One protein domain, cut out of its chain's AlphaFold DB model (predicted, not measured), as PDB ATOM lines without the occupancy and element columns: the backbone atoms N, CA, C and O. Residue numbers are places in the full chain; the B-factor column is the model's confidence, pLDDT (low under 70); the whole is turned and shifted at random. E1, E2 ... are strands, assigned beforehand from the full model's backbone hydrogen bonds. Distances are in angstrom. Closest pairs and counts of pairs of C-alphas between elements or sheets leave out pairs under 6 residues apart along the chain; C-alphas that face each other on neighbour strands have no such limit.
ATOM      1  N   ASN A   2     235.541 187.503 166.781       85.56
ATOM      2  CA  ASN A   2     235.805 188.898 167.135       85.56
ATOM      3  C   ASN A   2     234.806 189.325 168.210       85.56
ATOM      4  O   ASN A   2     233.603 189.132 168.018       85.56
ATOM      5  N   ILE A   3     235.305 189.867 169.316       88.38
ATOM      6  CA  ILE A   3     234.534 190.361 170.456       88.38
ATOM      7  C   ILE A   3     234.782 191.866 170.576       88.38
ATOM      8  O   ILE A   3     235.920 192.302 170.733       88.38
ATOM      9  N   GLU A   4     233.718 192.662 170.533       91.50
ATOM     10  CA  GLU A   4     233.766 194.114 170.732       91.50
ATOM     11  C   GLU A   4     233.011 194.482 172.016       91.50
ATOM     12  O   GLU A   4     231.846 194.108 172.184       91.50
ATOM     13  N   ILE A   5     233.668 195.210 172.923       91.94
ATOM     14  CA  ILE A   5     233.127 195.594 174.235       91.94
ATOM     15  C   ILE A   5     233.061 197.119 174.327       91.94
ATOM     16  O   ILE A   5     234.088 197.806 174.344       91.94
ATOM     17  N   ILE A   6     231.837 197.640 174.424       90.88
ATOM     18  CA  ILE A   6     231.526 199.072 174.374       90.88
ATOM     19  C   ILE A   6     230.861 199.490 175.688       90.88
ATOM     20  O   ILE A   6     229.868 198.889 176.106       90.88
ATOM     21  N   LYS A   7     231.380 200.547 176.323       86.44
ATOM     22  CA  LYS A   7     230.751 201.160 177.499       86.44
ATOM     23  C   LYS A   7     229.502 201.936 177.075       86.44
ATOM     24  O   LYS A   7     229.546 202.675 176.095       86.44
ATOM     25  N   LEU A   8     228.393 201.767 177.791       86.62
ATOM     26  CA  LEU A   8     227.168 202.524 177.534       86.62
ATOM     27  C   LEU A   8     227.147 203.778 178.417       86.62
ATOM     28  O   LEU A   8     227.153 203.679 179.646       86.62
ATOM     29  N   ASP A   9     227.140 204.955 177.787       69.94
ATOM     30  CA  ASP A   9     227.174 206.246 178.476       69.94
ATOM     31  C   ASP A   9     226.087 206.342 179.561       69.94
ATOM     32  O   ASP A   9     224.903 206.135 179.294       69.94
ATOM     33  N   LYS A  10     226.508 206.717 180.780       64.44
ATOM     34  CA  LYS A  10     225.672 206.915 181.986       64.44
ATOM     35  C   LYS A  10     225.113 205.650 182.659       64.44
ATOM     36  O   LYS A  10     224.281 205.785 183.552       64.44
ATOM     37  N   SER A  11     225.585 204.454 182.302       67.88
ATOM     38  CA  SER A  11     225.230 203.202 182.992       67.88
ATOM     39  C   SER A  11     226.467 202.417 183.443       67.88
ATOM     40  O   SER A  11     227.542 202.562 182.857       67.88
ATOM     41  N   ASP A  12     226.298 201.554 184.448       80.62
ATOM     42  CA  ASP A  12     227.290 200.540 184.839       80.62
ATOM     43  C   ASP A  12     227.261 199.317 183.900       80.62
ATOM     44  O   ASP A  12     227.901 198.310 184.193       80.62
ATOM     45  N   ALA A  13     226.530 199.380 182.780       87.69
ATOM     46  CA  ALA A  13     226.352 198.291 181.828       87.69
ATOM     47  C   ALA A  13     227.311 198.389 180.631       87.69
ATOM     48  O   ALA A  13     227.780 199.466 180.238       87.69
ATOM     49  N   VAL A  14     227.568 197.242 179.998       91.06
ATOM     50  CA  VAL A  14     228.402 197.143 178.793       91.06
ATOM     51  C   VAL A  14     227.675 196.414 177.678       91.06
ATOM     52  O   VAL A  14     226.942 195.453 177.900       91.06
ATOM     53  N   LYS A  15     227.902 196.857 176.443       92.81
ATOM     54  CA  LYS A  15     227.431 196.178 175.239       92.81
ATOM     55  C   LYS A  15     228.550 195.292 174.702       92.81
ATOM     56  O   LYS A  15     229.599 195.801 174.315       92.81
ATOM     57  N   VAL A  16     228.297 193.988 174.638       91.62
ATOM     58  CA  VAL A  16     229.210 192.986 174.073       91.62
ATOM     59  C   VAL A  16     228.657 192.514 172.731       91.62
ATOM     60  O   VAL A  16     227.513 192.054 172.656       91.62
ATOM     61  N   LYS A  17     229.455 192.627 171.665       90.75
ATOM     62  CA  LYS A  17     229.133 192.095 170.333       90.75
ATOM     63  C   LYS A  17     230.093 190.970 169.966       90.75
ATOM     64  O   LYS A  17     231.294 191.109 170.186       90.75
ATOM     65  N   TRP A  18     229.578 189.889 169.386       87.88
ATOM     66  CA  TRP A  18     230.391 188.801 168.841       87.88
ATOM     67  C   TRP A  18     229.681 188.157 167.646       87.88
ATOM     68  O   TRP A  18     228.521 187.756 167.737       87.88
ATOM     69  N   GLY A  19     230.355 188.079 166.495       80.25
ATOM     70  CA  GLY A  19     229.706 187.655 165.248       80.25
ATOM     71  C   GLY A  19     228.470 188.516 164.932       80.25
ATOM     72  O   GLY A  19     228.561 189.741 164.924       80.25
ATOM     73  N   ASN A  20     227.315 187.878 164.719       81.75
ATOM     74  CA  ASN A  20     226.025 188.557 164.508       81.75
ATOM     75  C   ASN A  20     225.226 188.784 165.808       81.75
ATOM     76  O   ASN A  20     224.088 189.252 165.761       81.75
ATOM     77  N   SER A  21     225.796 188.439 166.963       85.19
ATOM     78  CA  SER A  21     225.119 188.466 168.259       85.19
ATOM     79  C   SER A  21     225.497 189.703 169.073       85.19
ATOM     80  O   SER A  21     226.624 190.202 169.014       85.19
ATOM     81  N   ILE A  22     224.536 190.204 169.854       89.88
ATOM     82  CA  ILE A  22     224.689 191.372 170.728       89.88
ATOM     83  C   ILE A  22     224.016 191.071 172.066       89.88
ATOM     84  O   ILE A  22     222.870 190.621 172.093       89.88
ATOM     85  N   LYS A  23     224.697 191.375 173.173       92.62
ATOM     86  CA  LYS A  23     224.135 191.303 174.525       92.62
ATOM     87  C   LYS A  23     224.555 192.525 175.336       92.62
ATOM     88  O   LYS A  23     225.694 192.977 175.237       92.62
ATOM     89  N   ILE A  24     223.624 193.055 176.121       92.19
ATOM     90  CA  ILE A  24     223.912 194.049 177.157       92.19
ATOM     91  C   ILE A  24     224.126 193.276 178.456       92.19
ATOM     92  O   ILE A  24     223.327 192.392 178.764       92.19
ATOM     93  N   LEU A  25     225.230 193.557 179.143       91.00
ATOM     94  CA  LEU A  25     225.568 192.970 180.434       91.00
ATOM     95  C   LEU A  25     225.506 194.043 181.511       91.00
ATOM     96  O   LEU A  25     226.240 195.034 181.442       91.00
ATOM     97  N   GLU A  26     224.668 193.806 182.512       90.69
ATOM     98  CA  GLU A  26     224.678 194.552 183.765       90.69
ATOM     99  C   GLU A  26     225.837 194.094 184.661       90.69
ATOM    100  O   GLU A  26     226.492 193.068 184.432       90.69
ATOM    101  N   LYS A  27     226.135 194.881 185.695       89.06
ATOM    102  CA  LYS A  27     227.204 194.564 186.647       89.06
ATOM    103  C   LYS A  27     227.010 193.170 187.259       89.06
ATOM    104  O   LYS A  27     225.958 192.861 187.807       89.06
ATOM    105  N   ASN A  28     228.085 192.383 187.259       85.81
ATOM    106  CA  ASN A  28     228.157 190.986 187.701       85.81
ATOM    107  C   ASN A  28     227.411 189.980 186.811       85.81
ATOM    108  O   ASN A  28     227.144 188.859 187.247       85.81
ATOM    109  N   GLU A  29     227.103 190.333 185.565       89.81
ATOM    110  CA  GLU A  29     226.554 189.385 184.602       89.81
ATOM    111  C   GLU A  29     227.635 188.700 183.762       89.81
ATOM    112  O   GLU A  29     228.732 189.218 183.524       89.81
ATOM    113  N   SER A  30     227.293 187.505 183.280       88.56
ATOM    114  CA  SER A  30     228.142 186.701 182.412       88.56
ATOM    115  C   SER A  30     227.510 186.435 181.047       88.56
ATOM    116  O   SER A  30     226.297 186.551 180.809       88.56
ATOM    117  N   ILE A  31     228.377 186.064 180.116       88.56
ATOM    118  CA  ILE A  31     228.020 185.643 178.775       88.56
ATOM    119  C   ILE A  31     228.849 184.429 178.386       88.56
ATOM    120  O   ILE A  31     230.053 184.387 178.617       88.56
ATOM    121  N   LYS A  32     228.197 183.430 177.801       85.31
ATOM    122  CA  LYS A  32     228.873 182.259 177.251       85.31
ATOM    123  C   LYS A  32     229.034 182.451 175.748       85.31
ATOM    124  O   LYS A  32     228.053 182.735 175.067       85.31
ATOM    125  N   PHE A  33     230.257 182.289 175.258       79.50
ATOM    126  CA  PHE A  33     230.563 182.211 173.836       79.50
ATOM    127  C   PHE A  33     230.545 180.732 173.438       79.50
ATOM    128  O   PHE A  33     231.116 179.914 174.158       79.50
ATOM    129  N   ASP A  34     229.858 180.391 172.344       68.31
ATOM    130  CA  ASP A  34     229.426 179.023 172.000       68.31
ATOM    131  C   ASP A  34     230.473 177.939 172.294       68.31
ATOM    132  O   ASP A  34     230.201 176.998 173.044       68.31
ATOM    133  N   THR A  35     231.686 178.121 171.773       61.88
ATOM    134  CA  THR A  35     232.846 177.280 172.086       61.88
ATOM    135  C   THR A  35     233.937 178.027 172.846       61.88
ATOM    136  O   THR A  35     234.716 177.383 173.524       61.88
ATOM    137  N   SER A  36     233.947 179.363 172.822       58.66
ATOM    138  CA  SER A  36     235.140 180.189 173.068       58.66
ATOM    139  C   SER A  36     235.371 180.718 174.482       58.66
ATOM    140  O   SER A  36     236.247 181.557 174.697       58.66
ATOM    141  N   GLY A  37     234.602 180.227 175.453       75.25
ATOM    142  CA  GLY A  37     234.755 180.570 176.865       75.25
ATOM    143  C   GLY A  37     233.612 181.409 177.437       75.25
ATOM    144  O   GLY A  37     232.543 181.549 176.843       75.25
ATOM    145  N   ILE A  38     233.828 181.939 178.638       84.12
ATOM    146  CA  ILE A  38     232.864 182.743 179.395       84.12
ATOM    147  C   ILE A  38     233.453 184.139 179.592       84.12
ATOM    148  O   ILE A  38     234.584 184.280 180.060       84.12
ATOM    149  N   GLY A  39     232.680 185.158 179.227       88.31
ATOM    150  CA  GLY A  39     232.931 186.555 179.552       88.31
ATOM    151  C   GLY A  39     232.148 186.976 180.793       88.31
ATOM    152  O   GLY A  39     231.015 186.538 180.989       88.31
ATOM    153  N   PHE A  40     232.730 187.829 181.626       89.88
ATOM    154  CA  PHE A  40     232.106 188.350 182.840       89.88
ATOM    155  C   PHE A  40     232.392 189.840 182.983       89.88
ATOM    156  O   PHE A  40     233.543 190.272 182.888       89.88
ATOM    157  N   TRP A  41     231.341 190.619 183.218       91.50
ATOM    158  CA  TRP A  41     231.431 192.051 183.462       91.50
ATOM    159  C   TRP A  41     231.221 192.335 184.948       91.50
ATOM    160  O   TRP A  41     230.171 192.019 185.493       91.50
ATOM    161  N   ASN A  42     232.196 192.953 185.616       84.62
ATOM    162  CA  ASN A  42     232.120 193.205 187.063       84.62
ATOM    163  C   ASN A  42     231.828 194.671 187.441       84.62
ATOM    164  O   ASN A  42     231.865 195.025 188.623       84.62
ATOM    165  N   GLY A  43     231.582 195.533 186.451       83.81
ATOM    166  CA  GLY A  43     231.395 196.979 186.625       83.81
ATOM    167  C   GLY A  43     232.651 197.826 186.383       83.81
ATOM    168  O   GLY A  43     232.534 199.025 186.162       83.81
ATOM    169  N   ASN A  44     233.845 197.224 186.386       83.75
ATOM    170  CA  ASN A  44     235.126 197.929 186.235       83.75
ATOM    171  C   ASN A  44     235.994 197.380 185.094       83.75
ATOM    172  O   ASN A  44     236.696 198.141 184.435       83.75
ATOM    173  N   TYR A  45     235.975 196.069 184.875       89.12
ATOM    174  CA  TYR A  45     236.712 195.388 183.817       89.12
ATOM    175  C   TYR A  45     235.892 194.223 183.265       89.12
ATOM    176  O   TYR A  45     235.001 193.684 183.931       89.12
ATOM    177  N   PHE A  46     236.223 193.816 182.044       91.00
ATOM    178  CA  PHE A  46     235.663 192.620 181.433       91.00
ATOM    179  C   PHE A  46     236.671 191.477 181.542       91.00
ATOM    180  O   PHE A  46     237.801 191.593 181.066       91.00
ATOM    181  N   SER A  47     236.291 190.384 182.199       90.00
ATOM    182  CA  SER A  47     237.132 189.192 182.320       90.00
ATOM    183  C   SER A  47     236.698 188.085 181.375       90.00
ATOM    184  O   SER A  47     235.503 187.867 181.197       90.00
ATOM    185  N   MET A  48     237.664 187.346 180.836       88.38
ATOM    186  CA  MET A  48     237.434 186.163 180.012       88.38
ATOM    187  C   MET A  48     238.194 184.951 180.541       88.38
ATOM    188  O   MET A  48     239.363 185.058 180.907       88.38
ATOM    189  N   SER A  49     237.535 183.796 180.512       84.44
ATOM    190  CA  SER A  49     238.114 182.483 180.820       84.44
ATOM    191  C   SER A  49     237.686 181.459 179.774       84.44
ATOM    192  O   SER A  49     236.528 181.489 179.353       84.44
ATOM    193  N   SER A  50     238.562 180.530 179.390       77.00
ATOM    194  CA  SER A  50     238.193 179.394 178.531       77.00
ATOM    195  C   SER A  50     238.388 178.062 179.261       77.00
ATOM    196  O   SER A  50     239.018 178.000 180.317       77.00
ATOM    197  N   GLY A  51     237.743 177.006 178.757       62.56
ATOM    198  CA  GLY A  51     237.823 175.664 179.336       62.56
ATOM    199  C   GLY A  51     239.140 174.946 179.010       62.56
ATOM    200  O   GLY A  51     240.127 175.548 178.599       62.56
ATOM    201  N   ASN A  52     239.163 173.618 179.165       53.75
ATOM    202  CA  ASN A  52     240.373 172.813 178.943       53.75
ATOM    203  C   ASN A  52     240.835 172.720 177.472       53.75
ATOM    204  O   ASN A  52     241.961 172.278 177.235       53.75
ATOM    205  N   SER A  53     240.012 173.119 176.498       54.75
ATOM    206  CA  SER A  53     240.339 173.125 175.066       54.75
ATOM    207  C   SER A  53     241.041 174.418 174.640       54.75
ATOM    208  O   SER A  53     240.651 175.505 175.055       54.75
ATOM    209  N   LYS A  54     242.068 174.314 173.783       59.69
ATOM    210  CA  LYS A  54     242.663 175.485 173.119       59.69
ATOM    211  C   LYS A  54     241.653 176.041 172.118       59.69
ATOM    212  O   LYS A  54     241.324 175.375 171.140       59.69
ATOM    213  N   GLU A  55     241.175 177.251 172.370       64.12
ATOM    214  CA  GLU A  55     240.290 177.953 171.442       64.12
ATOM    215  C   GLU A  55     241.002 178.316 170.132       64.12
ATOM    216  O   GLU A  55     242.225 178.461 170.110       64.12
ATOM    217  N   GLY A  56     240.242 178.490 169.043       70.69
ATOM    218  CA  GLY A  56     240.753 178.978 167.752       70.69
ATOM    219  C   GLY A  56     241.227 180.440 167.802       70.69
ATOM    220  O   GLY A  56     241.631 180.939 168.843       70.69
ATOM    221  N   ASN A  57     241.171 181.170 166.686       83.50
ATOM    222  CA  ASN A  57     241.610 182.575 166.654       83.50
ATOM    223  C   ASN A  57     240.581 183.499 167.333       83.50
ATOM    224  O   ASN A  57     239.415 183.508 166.925       83.50
ATOM    225  N   ILE A  58     241.000 184.305 168.308       85.69
ATOM    226  CA  ILE A  58     240.170 185.254 169.063       85.69
ATOM    227  C   ILE A  58     240.749 186.671 168.941       85.69
ATOM    228  O   ILE A  58     241.954 186.872 169.056       85.69
ATOM    229  N   ASP A  59     239.883 187.649 168.718       88.62
ATOM    230  CA  ASP A  59     240.198 189.078 168.698       88.62
ATOM    231  C   ASP A  59     239.251 189.788 169.675       88.62
ATOM    232  O   ASP A  59     238.032 189.622 169.577       88.62
ATOM    233  N   ILE A  60     239.797 190.504 170.658       89.19
ATOM    234  CA  ILE A  60     239.047 191.215 171.699       89.19
ATOM    235  C   ILE A  60     239.385 192.696 171.598       89.19
ATOM    236  O   ILE A  60     240.531 193.092 171.789       89.19
ATOM    237  N   SER A  61     238.377 193.534 171.391       90.25
ATOM    238  CA  SER A  61     238.545 194.979 171.272       90.25
ATOM    239  C   SER A  61     237.684 195.730 172.285       90.25
ATOM    240  O   SER A  61     236.478 195.506 172.414       90.25
ATOM    241  N   SER A  62     238.308 196.653 173.014       87.06
ATOM    242  CA  SER A  62     237.615 197.626 173.849       87.06
ATOM    243  C   SER A  62     238.341 198.966 173.872       87.06
ATOM    244  O   SER A  62     239.565 199.040 173.969       87.06
ATOM    245  N   ILE A  63     237.570 200.050 173.790       82.19
ATOM    246  CA  ILE A  63     238.114 201.411 173.783       82.19
ATOM    247  C   ILE A  63     238.359 201.921 175.206       82.19
ATOM    248  O   ILE A  63     239.416 202.492 175.467       82.19
ATOM    249  N   ASP A  64     237.414 201.674 176.115       82.94
ATOM    250  CA  ASP A  64     237.366 202.320 177.434       82.94
ATOM    251  C   ASP A  64     237.390 201.336 178.608       82.94
ATOM    252  O   ASP A  64     237.470 201.757 179.762       82.94
ATOM    253  N   ILE A  65     237.316 200.028 178.339       88.25
ATOM    254  CA  ILE A  65     237.179 199.007 179.378       88.25
ATOM    255  C   ILE A  65     238.445 198.138 179.449       88.25
ATOM    256  O   ILE A  65     238.845 197.549 178.438       88.25
ATOM    257  N   PRO A  66     239.076 198.021 180.633       90.12
ATOM    258  CA  PRO A  66     240.149 197.063 180.873       90.12
ATOM    259  C   PRO A  66     239.715 195.616 180.616       90.12
ATOM    260  O   PRO A  66     238.609 195.214 180.994       90.12
ATOM    261  N   ILE A  67     240.613 194.816 180.042       91.75
ATOM    262  CA  ILE A  67     240.398 193.389 179.774       91.75
ATOM    263  C   ILE A  67     241.245 192.544 180.724       91.75
ATOM    264  O   ILE A  67     242.435 192.781 180.902       91.75
ATOM    265  N   THR A  68     240.642 191.523 181.331       91.00
ATOM    266  CA  THR A  68     241.354 190.526 182.145       91.00
ATOM    267  C   THR A  68     241.221 189.141 181.521       91.00
ATOM    268  O   THR A  68     240.114 188.632 181.386       91.00
ATOM    269  N   LEU A  69     242.330 188.493 181.178       90.25
ATOM    270  CA  LEU A  69     242.351 187.083 180.788       90.25
ATOM    271  C   LEU A  69     242.665 186.243 182.030       90.25
ATOM    272  O   LEU A  69     243.725 186.395 182.639       90.25
ATOM    273  N   TYR A  70     241.725 185.391 182.431       87.00
ATOM    274  CA  TYR A  70     241.814 184.544 183.617       87.00
ATOM    275  C   TYR A  70     241.759 183.073 183.203       87.00
ATOM    276  O   TYR A  70     240.761 182.644 182.627       87.00
ATOM    277  N   THR A  71     242.822 182.307 183.483       84.19
ATOM    278  CA  THR A  71     242.945 180.883 183.095       84.19
ATOM    279  C   THR A  71     242.513 180.636 181.644       84.19
ATOM    280  O   THR A  71     241.609 179.847 181.373       84.19
ATOM    281  N   PHE A  72     243.079 181.401 180.709       85.00
ATOM    282  CA  PHE A  72     242.610 181.459 179.325       85.00
ATOM    283  C   PHE A  72     243.523 180.663 178.385       85.00
ATOM    284  O   PHE A  72     244.743 180.746 178.480       85.00
ATOM    285  N   ARG A  73     242.950 179.877 177.473       85.75
ATOM    286  CA  ARG A  73     243.662 178.997 176.535       85.75
ATOM    287  C   ARG A  73     243.234 179.229 175.089       85.75
ATOM    288  O   ARG A  73     242.048 179.114 174.787       85.75
ATOM    289  N   CYS A  74     244.181 179.520 174.195       81.62
ATOM    290  CA  CYS A  74     243.891 179.898 172.806       81.62
ATOM    291  C   CYS A  74     245.084 179.649 171.852       81.62
ATOM    292  O   CYS A  74     246.239 179.686 172.274       81.62
ATOM    293  N   LEU A  75     244.821 179.405 170.563       81.44
ATOM    294  CA  LEU A  75     245.843 179.312 169.508       81.44
ATOM    295  C   LEU A  75     246.352 180.695 169.075       81.44
ATOM    296  O   LEU A  75     247.553 180.911 168.945       81.44
ATOM    297  N   LYS A  76     245.455 181.662 168.860       84.62
ATOM    298  CA  LYS A  76     245.837 183.041 168.531       84.62
ATOM    299  C   LYS A  76     244.887 184.023 169.188       84.62
ATOM    300  O   LYS A  76     243.700 183.991 168.883       84.62
ATOM    301  N   CYS A  77     245.404 184.916 170.021       86.75
ATOM    302  CA  CYS A  77     244.616 185.953 170.674       86.75
ATOM    303  C   CYS A  77     245.194 187.332 170.356       86.75
ATOM    304  O   CYS A  77     246.374 187.564 170.607       86.75
ATOM    305  N   VAL A  78     244.368 188.243 169.847       88.62
ATOM    306  CA  VAL A  78     244.691 189.673 169.728       88.62
ATOM    307  C   VAL A  78     243.816 190.439 170.715       88.62
ATOM    308  O   VAL A  78     242.619 190.166 170.805       88.62
ATOM    309  N   VAL A  79     244.399 191.335 171.512       88.31
ATOM    310  CA  VAL A  79     243.657 192.140 172.492       88.31
ATOM    311  C   VAL A  79     244.008 193.609 172.334       88.31
ATOM    312  O   VAL A  79     245.146 194.001 172.573       88.31
ATOM    313  N   HIS A  80     243.000 194.417 172.022       90.38
ATOM    314  CA  HIS A  80     243.072 195.873 171.995       90.38
ATOM    315  C   HIS A  80     242.298 196.423 173.197       90.38
ATOM    316  O   HIS A  80     241.075 196.286 173.267       90.38
ATOM    317  N   SER A  81     242.984 197.024 174.172       87.75
ATOM    318  CA  SER A  81     242.341 197.526 175.400       87.75
ATOM    319  C   SER A  81     243.108 198.702 176.015       87.75
ATOM    320  O   SER A  81     244.311 198.845 175.786       87.75
ATOM    321  N   PRO A  82     242.460 199.568 176.818       83.06
ATOM    322  CA  PRO A  82     243.179 200.526 177.647       83.06
ATOM    323  C   PRO A  82     244.090 199.869 178.695       83.06
ATOM    324  O   PRO A  82     245.139 200.435 178.953       83.06
ATOM    325  N   GLU A  83     243.756 198.722 179.293       87.75
ATOM    326  CA  GLU A  83     244.619 198.008 180.260       87.75
ATOM    327  C   GLU A  83     244.359 196.501 180.137       87.75
ATOM    328  O   GLU A  83     243.203 196.085 180.050       87.75
ATOM    329  N   ILE A  84     245.412 195.678 180.156       89.88
ATOM    330  CA  ILE A  84     245.290 194.218 180.032       89.88
ATOM    331  C   ILE A  84     245.835 193.549 181.295       89.88
ATOM    332  O   ILE A  84     246.925 193.868 181.763       89.88
ATOM    333  N   LYS A  85     245.098 192.599 181.869       89.31
ATOM    334  CA  LYS A  85     245.551 191.807 183.024       89.31
ATOM    335  C   LYS A  85     245.545 190.327 182.692       89.31
ATOM    336  O   LYS A  85     244.540 189.816 182.215       89.31
ATOM    337  N   ILE A  86     246.638 189.633 182.989       86.81
ATOM    338  CA  ILE A  86     246.732 188.176 182.891       86.81
ATOM    339  C   ILE A  86     246.754 187.585 184.297       86.81
ATOM    340  O   ILE A  86     247.570 187.967 185.142       86.81
ATOM    341  N   MET A  87     245.845 186.649 184.548       82.62
ATOM    342  CA  MET A  87     245.649 186.006 185.842       82.62
ATOM    343  C   MET A  87     245.471 184.488 185.681       82.62
ATOM    344  O   MET A  87     245.013 184.002 184.644       82.62
ATOM    345  N   GLY A  88     245.823 183.726 186.720       80.69
ATOM    346  CA  GLY A  88     245.790 182.257 186.680       80.69
ATOM    347  C   GLY A  88     246.784 181.658 185.676       80.69
ATOM    348  O   GLY A  88     247.726 182.330 185.261       80.69
ATOM    349  N   GLU A  89     246.586 180.397 185.286       82.81
ATOM    350  CA  GLU A  89     247.378 179.721 184.244       82.81
ATOM    351  C   GLU A  89     246.769 179.941 182.853       82.81
ATOM    352  O   GLU A  89     245.823 179.264 182.446       82.81
ATOM    353  N   THR A  90     247.310 180.910 182.123       85.06
ATOM    354  CA  THR A  90     246.896 181.309 180.775       85.06
ATOM    355  C   THR A  90     247.897 180.783 179.739       85.06
ATOM    356  O   THR A  90     249.097 180.999 179.875       85.06
ATOM    357  N   GLN A  91     247.427 180.095 178.696       83.50
ATOM    358  CA  GLN A  91     248.252 179.539 177.616       83.50
ATOM    359  C   GLN A  91     247.749 180.010 176.246       83.50
ATOM    360  O   GLN A  91     246.720 179.544 175.761       83.50
ATOM    361  N   ILE A  92     248.486 180.903 175.593       83.81
ATOM    362  CA  ILE A  92     248.120 181.454 174.283       83.81
ATOM    363  C   ILE A  92     249.281 181.221 173.328       83.81
ATOM    364  O   ILE A  92     250.323 181.837 173.517       83.81
ATOM    365  N   GLU A  93     249.134 180.376 172.303       80.12
ATOM    366  CA  GLU A  93     250.260 180.092 171.395       80.12
ATOM    367  C   GLU A  93     250.761 181.366 170.701       80.12
ATOM    368  O   GLU A  93     251.943 181.658 170.805       80.12
ATOM    369  N   ASN A  94     249.877 182.166 170.092       83.00
ATOM    370  CA  ASN A  94     250.216 183.458 169.483       83.00
ATOM    371  C   ASN A  94     249.415 184.598 170.129       83.00
ATOM    372  O   ASN A  94     248.249 184.816 169.792       83.00
ATOM    373  N   PHE A  95     250.023 185.329 171.055       86.19
ATOM    374  CA  PHE A  95     249.414 186.460 171.740       86.19
ATOM    375  C   PHE A  95     249.881 187.789 171.137       86.19
ATOM    376  O   PHE A  95     251.068 188.012 170.935       86.19
ATOM    377  N   THR A  96     248.955 188.691 170.833       85.31
ATOM    378  CA  THR A  96     249.252 190.078 170.456       85.31
ATOM    379  C   THR A  96     248.451 191.001 171.355       85.31
ATOM    380  O   THR A  96     247.230 190.870 171.449       85.31
ATOM    381  N   ALA A  97     249.136 191.903 172.046       84.44
ATOM    382  CA  ALA A  97     248.520 192.824 172.980       84.44
ATOM    383  C   ALA A  97     248.849 194.267 172.594       84.44
ATOM    384  O   ALA A  97     250.013 194.665 172.574       84.44
ATOM    385  N   GLU A  98     247.806 195.039 172.306       85.31
ATOM    386  CA  GLU A  98     247.907 196.411 171.820       85.31
ATOM    387  C   GLU A  98     247.206 197.361 172.796       85.31
ATOM    388  O   GLU A  98     245.988 197.295 173.016       85.31
ATOM    389  N   LEU A  99     247.980 198.264 173.398       78.62
ATOM    390  CA  LEU A  99     247.442 199.273 174.300       78.62
ATOM    391  C   LEU A  99     247.064 200.539 173.530       78.62
ATOM    392  O   LEU A  99     247.843 201.074 172.752       78.62
ATOM    393  N   LYS A 100     245.892 201.113 173.825       72.06
ATOM    394  CA  LYS A 100     245.471 202.405 173.235       72.06
ATOM    395  C   LYS A 100     246.420 203.574 173.546       72.06
ATOM    396  O   LYS A 100     246.433 204.560 172.812       72.06
ATOM    397  N   LYS A 101     247.133 203.510 174.676       72.12
ATOM    398  CA  LYS A 101     248.137 204.493 175.120       72.12
ATOM    399  C   LYS A 101     249.372 203.736 175.629       72.12
ATOM    400  O   LYS A 101     249.497 203.576 176.848       72.12
ATOM    401  N   PRO A 102     250.240 203.255 174.726       62.56
ATOM    402  CA  PRO A 102     251.333 202.343 175.070       62.56
ATOM    403  C   PRO A 102     252.319 202.937 176.090       62.56
ATOM    404  O   PRO A 102     252.820 202.207 176.937       62.56
ATOM    405  N   ASP A 103     252.489 204.266 176.112       59.22
ATOM    406  CA  ASP A 103     253.405 204.962 177.036       59.22
ATOM    407  C   ASP A 103     252.837 205.230 178.444       59.22
ATOM    408  O   ASP A 103     253.549 205.708 179.326       59.22
ATOM    409  N   LYS A 104     251.531 205.022 178.662       62.91
ATOM    410  CA  LYS A 104     250.846 205.379 179.927       62.91
ATOM    411  C   LYS A 104     250.173 204.202 180.607       62.91
ATOM    412  O   LYS A 104     250.003 204.209 181.825       62.91
ATOM    413  N   ASN A 105     249.743 203.235 179.813       71.50
ATOM    414  CA  ASN A 105     248.992 202.097 180.291       71.50
ATOM    415  C   ASN A 105     249.884 200.860 180.316       71.50
ATOM    416  O   ASN A 105     250.933 200.825 179.679       71.50
ATOM    417  N   LYS A 106     249.454 199.841 181.060       74.44
ATOM    418  CA  LYS A 106     250.253 198.642 181.293       74.44
ATOM    419  C   LYS A 106     249.475 197.358 181.071       74.44
ATOM    420  O   LYS A 106     248.253 197.310 181.223       74.44
ATOM    421  N   ILE A 107     250.227 196.313 180.769       81.56
ATOM    422  CA  ILE A 107     249.811 194.929 180.889       81.56
ATOM    423  C   ILE A 107     250.349 194.404 182.211       81.56
ATOM    424  O   ILE A 107     251.550 194.467 182.443       81.56
ATOM    425  N   SER A 108     249.489 193.883 183.082       81.75
ATOM    426  CA  SER A 108     249.929 193.274 184.341       81.75
ATOM    427  C   SER A 108     249.776 191.756 184.310       81.75
ATOM    428  O   SER A 108     248.677 191.253 184.080       81.75
ATOM    429  N   VAL A 109     250.838 191.018 184.638       77.38
ATOM    430  CA  VAL A 109     250.802 189.556 184.813       77.38
ATOM    431  C   VAL A 109     250.876 189.228 186.306       77.38
ATOM    432  O   VAL A 109     251.848 189.568 186.976       77.38
ATOM    433  N   LYS A 110     249.827 188.586 186.834       75.56
ATOM    434  CA  LYS A 110     249.694 188.150 188.242       75.56
ATOM    435  C   LYS A 110     249.408 186.637 188.345       75.56
ATOM    436  O   LYS A 110     248.708 186.178 189.241       75.56
ATOM    437  N   GLY A 111     249.876 185.873 187.363       70.31
ATOM    438  CA  GLY A 111     249.721 184.423 187.222       70.31
ATOM    439  C   GLY A 111     250.733 183.899 186.201       70.31
ATOM    440  O   GLY A 111     251.715 184.582 185.931       70.31
ATOM    441  N   LYS A 112     250.500 182.737 185.590       72.62
ATOM    442  CA  LYS A 112     251.393 182.174 184.569       72.62
ATOM    443  C   LYS A 112     250.838 182.430 183.168       72.62
ATOM    444  O   LYS A 112     249.772 181.922 182.846       72.62
ATOM    445  N   LEU A 113     251.561 183.163 182.327       79.88
ATOM    446  CA  LEU A 113     251.320 183.254 180.884       79.88
ATOM    447  C   LEU A 113     252.291 182.312 180.170       79.88
ATOM    448  O   LEU A 113     253.490 182.444 180.357       79.88
ATOM    449  N   THR A 114     251.807 181.371 179.364       74.44
ATOM    450  CA  THR A 114     252.646 180.548 178.477       74.44
ATOM    451  C   THR A 114     252.326 180.869 177.024       74.44
ATOM    452  O   THR A 114     251.152 180.844 176.651       74.44
ATOM    453  N   SER A 115     253.337 181.179 176.213       71.62
ATOM    454  CA  SER A 115     253.149 181.543 174.808       71.62
ATOM    455  C   SER A 115     254.276 181.053 173.907       71.62
ATOM    456  O   SER A 115     255.392 180.851 174.370       71.62
ATOM    457  N   LYS A 116     253.991 180.866 172.615       69.06
ATOM    458  CA  LYS A 116     255.013 180.642 171.587       69.06
ATOM    459  C   LYS A 116     255.405 181.962 170.923       69.06
ATOM    460  O   LYS A 116     256.577 182.192 170.698       69.06
ATOM    461  N   ILE A 117     254.468 182.855 170.633       68.75
ATOM    462  CA  ILE A 117     254.751 184.205 170.133       68.75
ATOM    463  C   ILE A 117     253.961 185.188 170.980       68.75
ATOM    464  O   ILE A 117     252.736 185.121 170.992       68.75
ATOM    465  N   PHE A 118     254.636 186.124 171.641       76.62
ATOM    466  CA  PHE A 118     254.002 187.224 172.353       76.62
ATOM    467  C   PHE A 118     254.481 188.557 171.774       76.62
ATOM    468  O   PHE A 118     255.611 188.970 172.006       76.62
ATOM    469  N   ASN A 119     253.603 189.224 171.028       73.31
ATOM    470  CA  ASN A 119     253.812 190.579 170.534       73.31
ATOM    471  C   ASN A 119     253.161 191.578 171.492       73.31
ATOM    472  O   ASN A 119     251.974 191.455 171.815       73.31
ATOM    473  N   LEU A 120     253.920 192.581 171.911       72.69
ATOM    474  CA  LEU A 120     253.488 193.608 172.843       72.69
ATOM    475  C   LEU A 120     253.792 195.004 172.300       72.69
ATOM    476  O   LEU A 120     254.947 195.331 172.042       72.69
ATOM    477  N   ASP A 121     252.770 195.855 172.253       66.50
ATOM    478  CA  ASP A 121     252.935 197.298 172.061       66.50
ATOM    479  C   ASP A 121     252.497 198.058 173.329       66.50
ATOM    480  O   ASP A 121     251.305 198.315 173.543       66.50
ATOM    481  N   GLY A 122     253.454 198.342 174.229       65.12
ATOM    482  CA  GLY A 122     253.224 199.007 175.520       65.12
ATOM    483  C   GLY A 122     254.055 198.479 176.705       65.12
ATOM    484  O   GLY A 122     255.006 197.721 176.546       65.12
ATOM    485  N   ILE A 123     253.705 198.894 177.932       63.91
ATOM    486  CA  ILE A 123     254.426 198.528 179.173       63.91
ATOM    487  C   ILE A 123     253.968 197.156 179.705       63.91
ATOM    488  O   ILE A 123     252.772 196.965 179.927       63.91
ATOM    489  N   LEU A 124     254.895 196.233 180.007       72.44
ATOM    490  CA  LEU A 124     254.626 194.961 180.706       72.44
ATOM    491  C   LEU A 124     255.139 194.997 182.150       72.44
ATOM    492  O   LEU A 124     256.323 195.196 182.418       72.44
ATOM    493  N   GLU A 125     254.241 194.740 183.095       68.56
ATOM    494  CA  GLU A 125     254.513 194.666 184.528       68.56
ATOM    495  C   GLU A 125     254.225 193.247 185.042       68.56
ATOM    496  O   GLU A 125     253.072 192.808 185.095       68.56
ATOM    497  N   ILE A 126     255.262 192.528 185.473       63.81
ATOM    498  CA  ILE A 126     255.108 191.233 186.146       63.81
ATOM    499  C   ILE A 126     255.067 191.492 187.660       63.81
ATOM    500  O   ILE A 126     256.037 191.965 188.253       63.81
ATOM    501  N   LYS A 127     253.912 191.245 188.291       62.03
ATOM    502  CA  LYS A 127     253.709 191.456 189.739       62.03
ATOM    503  C   LYS A 127     254.136 190.221 190.536       62.03
ATOM    504  O   LYS A 127     254.315 189.156 189.959       62.03
ATOM    505  N   GLU A 128     254.260 190.347 191.860       51.88
ATOM    506  CA  GLU A 128     254.636 189.246 192.764       51.88
ATOM    507  C   GLU A 128     253.854 187.947 192.452       51.88
ATOM    508  O   GLU A 128     252.619 187.940 192.464       51.88
ATOM    509  N   ASN A 129     254.593 186.864 192.164       55.69
ATOM    510  CA  ASN A 129     254.128 185.531 191.729       55.69
ATOM    511  C   ASN A 129     253.612 185.408 190.278       55.69
ATOM    512  O   ASN A 129     253.023 184.386 189.921       55.69
ATOM    513  N   GLY A 130     253.804 186.424 189.434       54.91
ATOM    514  CA  GLY A 130     253.580 186.330 187.993       54.91
ATOM    515  C   GLY A 130     254.755 185.668 187.262       54.91
ATOM    516  O   GLY A 130     255.905 185.850 187.641       54.91
ATOM    517  N   THR A 131     254.475 184.929 186.191       56.75
ATOM    518  CA  THR A 131     255.487 184.299 185.328       56.75
ATOM    519  C   THR A 131     255.056 184.415 183.871       56.75
ATOM    520  O   THR A 131     253.909 184.114 183.540       56.75
ATOM    521  N   VAL A 132     255.971 184.807 182.985       65.69
ATOM    522  CA  VAL A 132     255.775 184.746 181.531       65.69
ATOM    523  C   VAL A 132     256.751 183.717 180.976       65.69
ATOM    524  O   VAL A 132     257.957 183.906 181.037       65.69
ATOM    525  N   ASN A 133     256.224 182.614 180.459       61.97
ATOM    526  CA  ASN A 133     256.985 181.524 179.877       61.97
ATOM    527  C   ASN A 133     256.830 181.547 178.355       61.97
ATOM    528  O   ASN A 133     255.728 181.345 177.838       61.97
ATOM    529  N   ILE A 134     257.927 181.770 177.645       63.84
ATOM    530  CA  ILE A 134     257.970 181.630 176.193       63.84
ATOM    531  C   ILE A 134     258.513 180.235 175.877       63.84
ATOM    532  O   ILE A 134     259.538 179.833 176.425       63.84
ATOM    533  N   GLU A 135     257.795 179.463 175.060       58.12
ATOM    534  CA  GLU A 135     258.205 178.106 174.674       58.12
ATOM    535  C   GLU A 135     259.591 178.114 173.991       58.12
ATOM    536  O   GLU A 135     260.034 179.143 173.495       58.12
ATOM    537  N   LYS A 136     260.285 176.968 173.965       44.66
ATOM    538  CA  LYS A 136     261.715 176.829 173.603       44.66
ATOM    539  C   LYS A 136     262.138 177.455 172.254       44.66
ATOM    540  O   LYS A 136     263.298 177.814 172.117       44.66
ATOM    541  N   ASP A 137     261.208 177.618 171.313       47.88
ATOM    542  CA  ASP A 137     261.420 178.240 169.991       47.88
ATOM    543  C   ASP A 137     260.534 179.486 169.791       47.88
ATOM    544  O   ASP A 137     260.116 179.819 168.677       47.88
ATOM    545  N   GLY A 138     260.120 180.095 170.896       42.31
ATOM    546  CA  GLY A 138     259.172 181.188 170.918       42.31
ATOM    547  C   GLY A 138     259.820 182.569 170.934       42.31
ATOM    548  O   GLY A 138     261.000 182.722 171.227       42.31
ATOM    549  N   LEU A 139     259.028 183.593 170.621       51.59
ATOM    550  CA  LEU A 139     259.469 184.981 170.506       51.59
ATOM    551  C   LEU A 139     258.628 185.887 171.408       51.59
ATOM    552  O   LEU A 139     257.410 185.942 171.252       51.59
ATOM    553  N   LEU A 140     259.276 186.636 172.300       62.44
ATOM    554  CA  LEU A 140     258.702 187.833 172.918       62.44
ATOM    555  C   LEU A 140     259.197 189.060 172.145       62.44
ATOM    556  O   LEU A 140     260.393 189.334 172.173       62.44
ATOM    557  N   ASP A 141     258.298 189.770 171.468       58.22
ATOM    558  CA  ASP A 141     258.581 191.005 170.725       58.22
ATOM    559  C   ASP A 141     257.894 192.174 171.440       58.22
ATOM    560  O   ASP A 141     256.674 192.136 171.621       58.22
ATOM    561  N   PHE A 142     258.646 193.184 171.892       62.91
ATOM    562  CA  PHE A 142     258.051 194.315 172.611       62.91
ATOM    563  C   PHE A 142     258.635 195.693 172.272       62.91
ATOM    564  O   PHE A 142     259.844 195.852 172.087       62.91
ATOM    565  N   SER A 143     257.753 196.699 172.301       47.62
ATOM    566  CA  SER A 143     258.052 198.139 172.315       47.62
ATOM    567  C   SER A 143     257.537 198.766 173.624       47.62
ATOM    568  O   SER A 143     256.347 199.042 173.758       47.62
ATOM    569  N   GLY A 144     258.407 198.962 174.628       50.81
ATOM    570  CA  GLY A 144     258.009 199.532 175.932       50.81
ATOM    571  C   GLY A 144     258.946 199.203 177.103       50.81
ATOM    572  O   GLY A 144     260.119 198.922 176.891       50.81
ATOM    573  N   ILE A 145     258.450 199.248 178.347       48.25
ATOM    574  CA  ILE A 145     259.209 198.871 179.561       48.25
ATOM    575  C   ILE A 145     258.780 197.471 180.021       48.25
ATOM    576  O   ILE A 145     257.587 197.223 180.195       48.25
ATOM    577  N   LEU A 146     259.745 196.586 180.261       56.19
ATOM    578  CA  LEU A 146     259.586 195.258 180.845       56.19
ATOM    579  C   LEU A 146     260.192 195.243 182.257       56.19
ATOM    580  O   LEU A 146     261.413 195.255 182.401       56.19
ATOM    581  N   ASN A 147     259.348 195.183 183.290       48.78
ATOM    582  CA  ASN A 147     259.798 195.008 184.677       48.78
ATOM    583  C   ASN A 147     259.765 193.523 185.060       48.78
ATOM    584  O   ASN A 147     258.681 192.934 185.140       48.78
ATOM    585  N   ILE A 148     260.936 192.928 185.308       51.34
ATOM    586  CA  ILE A 148     261.071 191.511 185.685       51.34
ATOM    587  C   ILE A 148     261.323 191.410 187.190       51.34
ATOM    588  O   ILE A 148     262.309 191.939 187.699       51.34
TER     589      ILE A 148
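This is residues 2 to 148 of the 859 residues of an uncharacterized protein of Piromyces sp. (strain E2) (UniProt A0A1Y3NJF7). From E7 onward the chain is wound in stacked turns, a solenoid in which the long strands E7, E9, E11, E13 and E15 make one wall and the short strands E8, E10, E12, E14 and E16 the other. At one end of the stack the antiparallel strands E1, E2 and E3 extend the first wall and E4, E5 and E6 the second, and the two walls form a sandwich, two sheets face to face. The 147 printed residues have no named helix and 16 named strands, E1 to E16 in chain order, and the class is all strand. Both sheets are mixed: E3 E2 E1 E7 E9 E11 E13 E15 and E4 E5 E6 E8 E10 E12 E14 E16. The whole is compact, with a radius of gyration of the C-alphas of 14.5 A and spans of 42 by 34 by 25 A.

One twisted sheet runs from edge strand E3, residues 21 to 25, through E2, 14 to 18, E1, 2 to 7, E7, 55 to 62, E9, 73 to 81, E11, 89 to 99, and E13, 112 to 121, to edge strand E15, 131 to 143. E9 and E11 are parallel at 26 degrees, with N 77 and O 94 within hydrogen-bond range at 2.9 A. E1 and E7 are parallel at 25 degrees, with N 3 and O 59 2.8 A apart. E1, E2 and E3 form a meander, each strand the antiparallel neighbour of the one before; in the hairpin of E1 and E2, N 15 and O 6 are 2.8 A apart. The other twisted sheet runs from edge strand E4, 29 to 33, through E5, 37 to 41, E6, 46 to 49, E8, 67 to 70, E10, 84 to 87, E12, 106 to 109, and E14, 123 to 126, to edge strand E16, 145 to 147. E4, E5 and E6 form a second meander; in the hairpin of E5 and E6, N 40 and O 47 are 2.8 A apart. E8 and E10 are parallel at 14 degrees, with N 69 and O 85 2.8 A apart. The parts of the sheets that face each other are 7.5 A centre to centre. Between the sheets, the closest C-alphas of E8 and E11 are those of Tyr 70 and Thr 90, 6.7 A apart.

E1 begins at C-alpha 2 (235.805, 188.898, 167.135). From first to last C-alpha, E7 measures 20.0 A, E11 21.9 A and E15 19.2 A. E9 bends by 94 degrees at residue 76, E11 by 99 at 93, E13 by 104 at 116 and E15 by 127 at 136. E16 ends at C-alpha 147 (259.798, 195.008, 184.677).

The two C-alphas farthest apart, those of Lys 10 and Lys 136, are 47.7 A apart. The printed part has no cut and no long link. The mean pLDDT of the printed part is 77.1; 43 residues are under 70, among them residues 125 to 148.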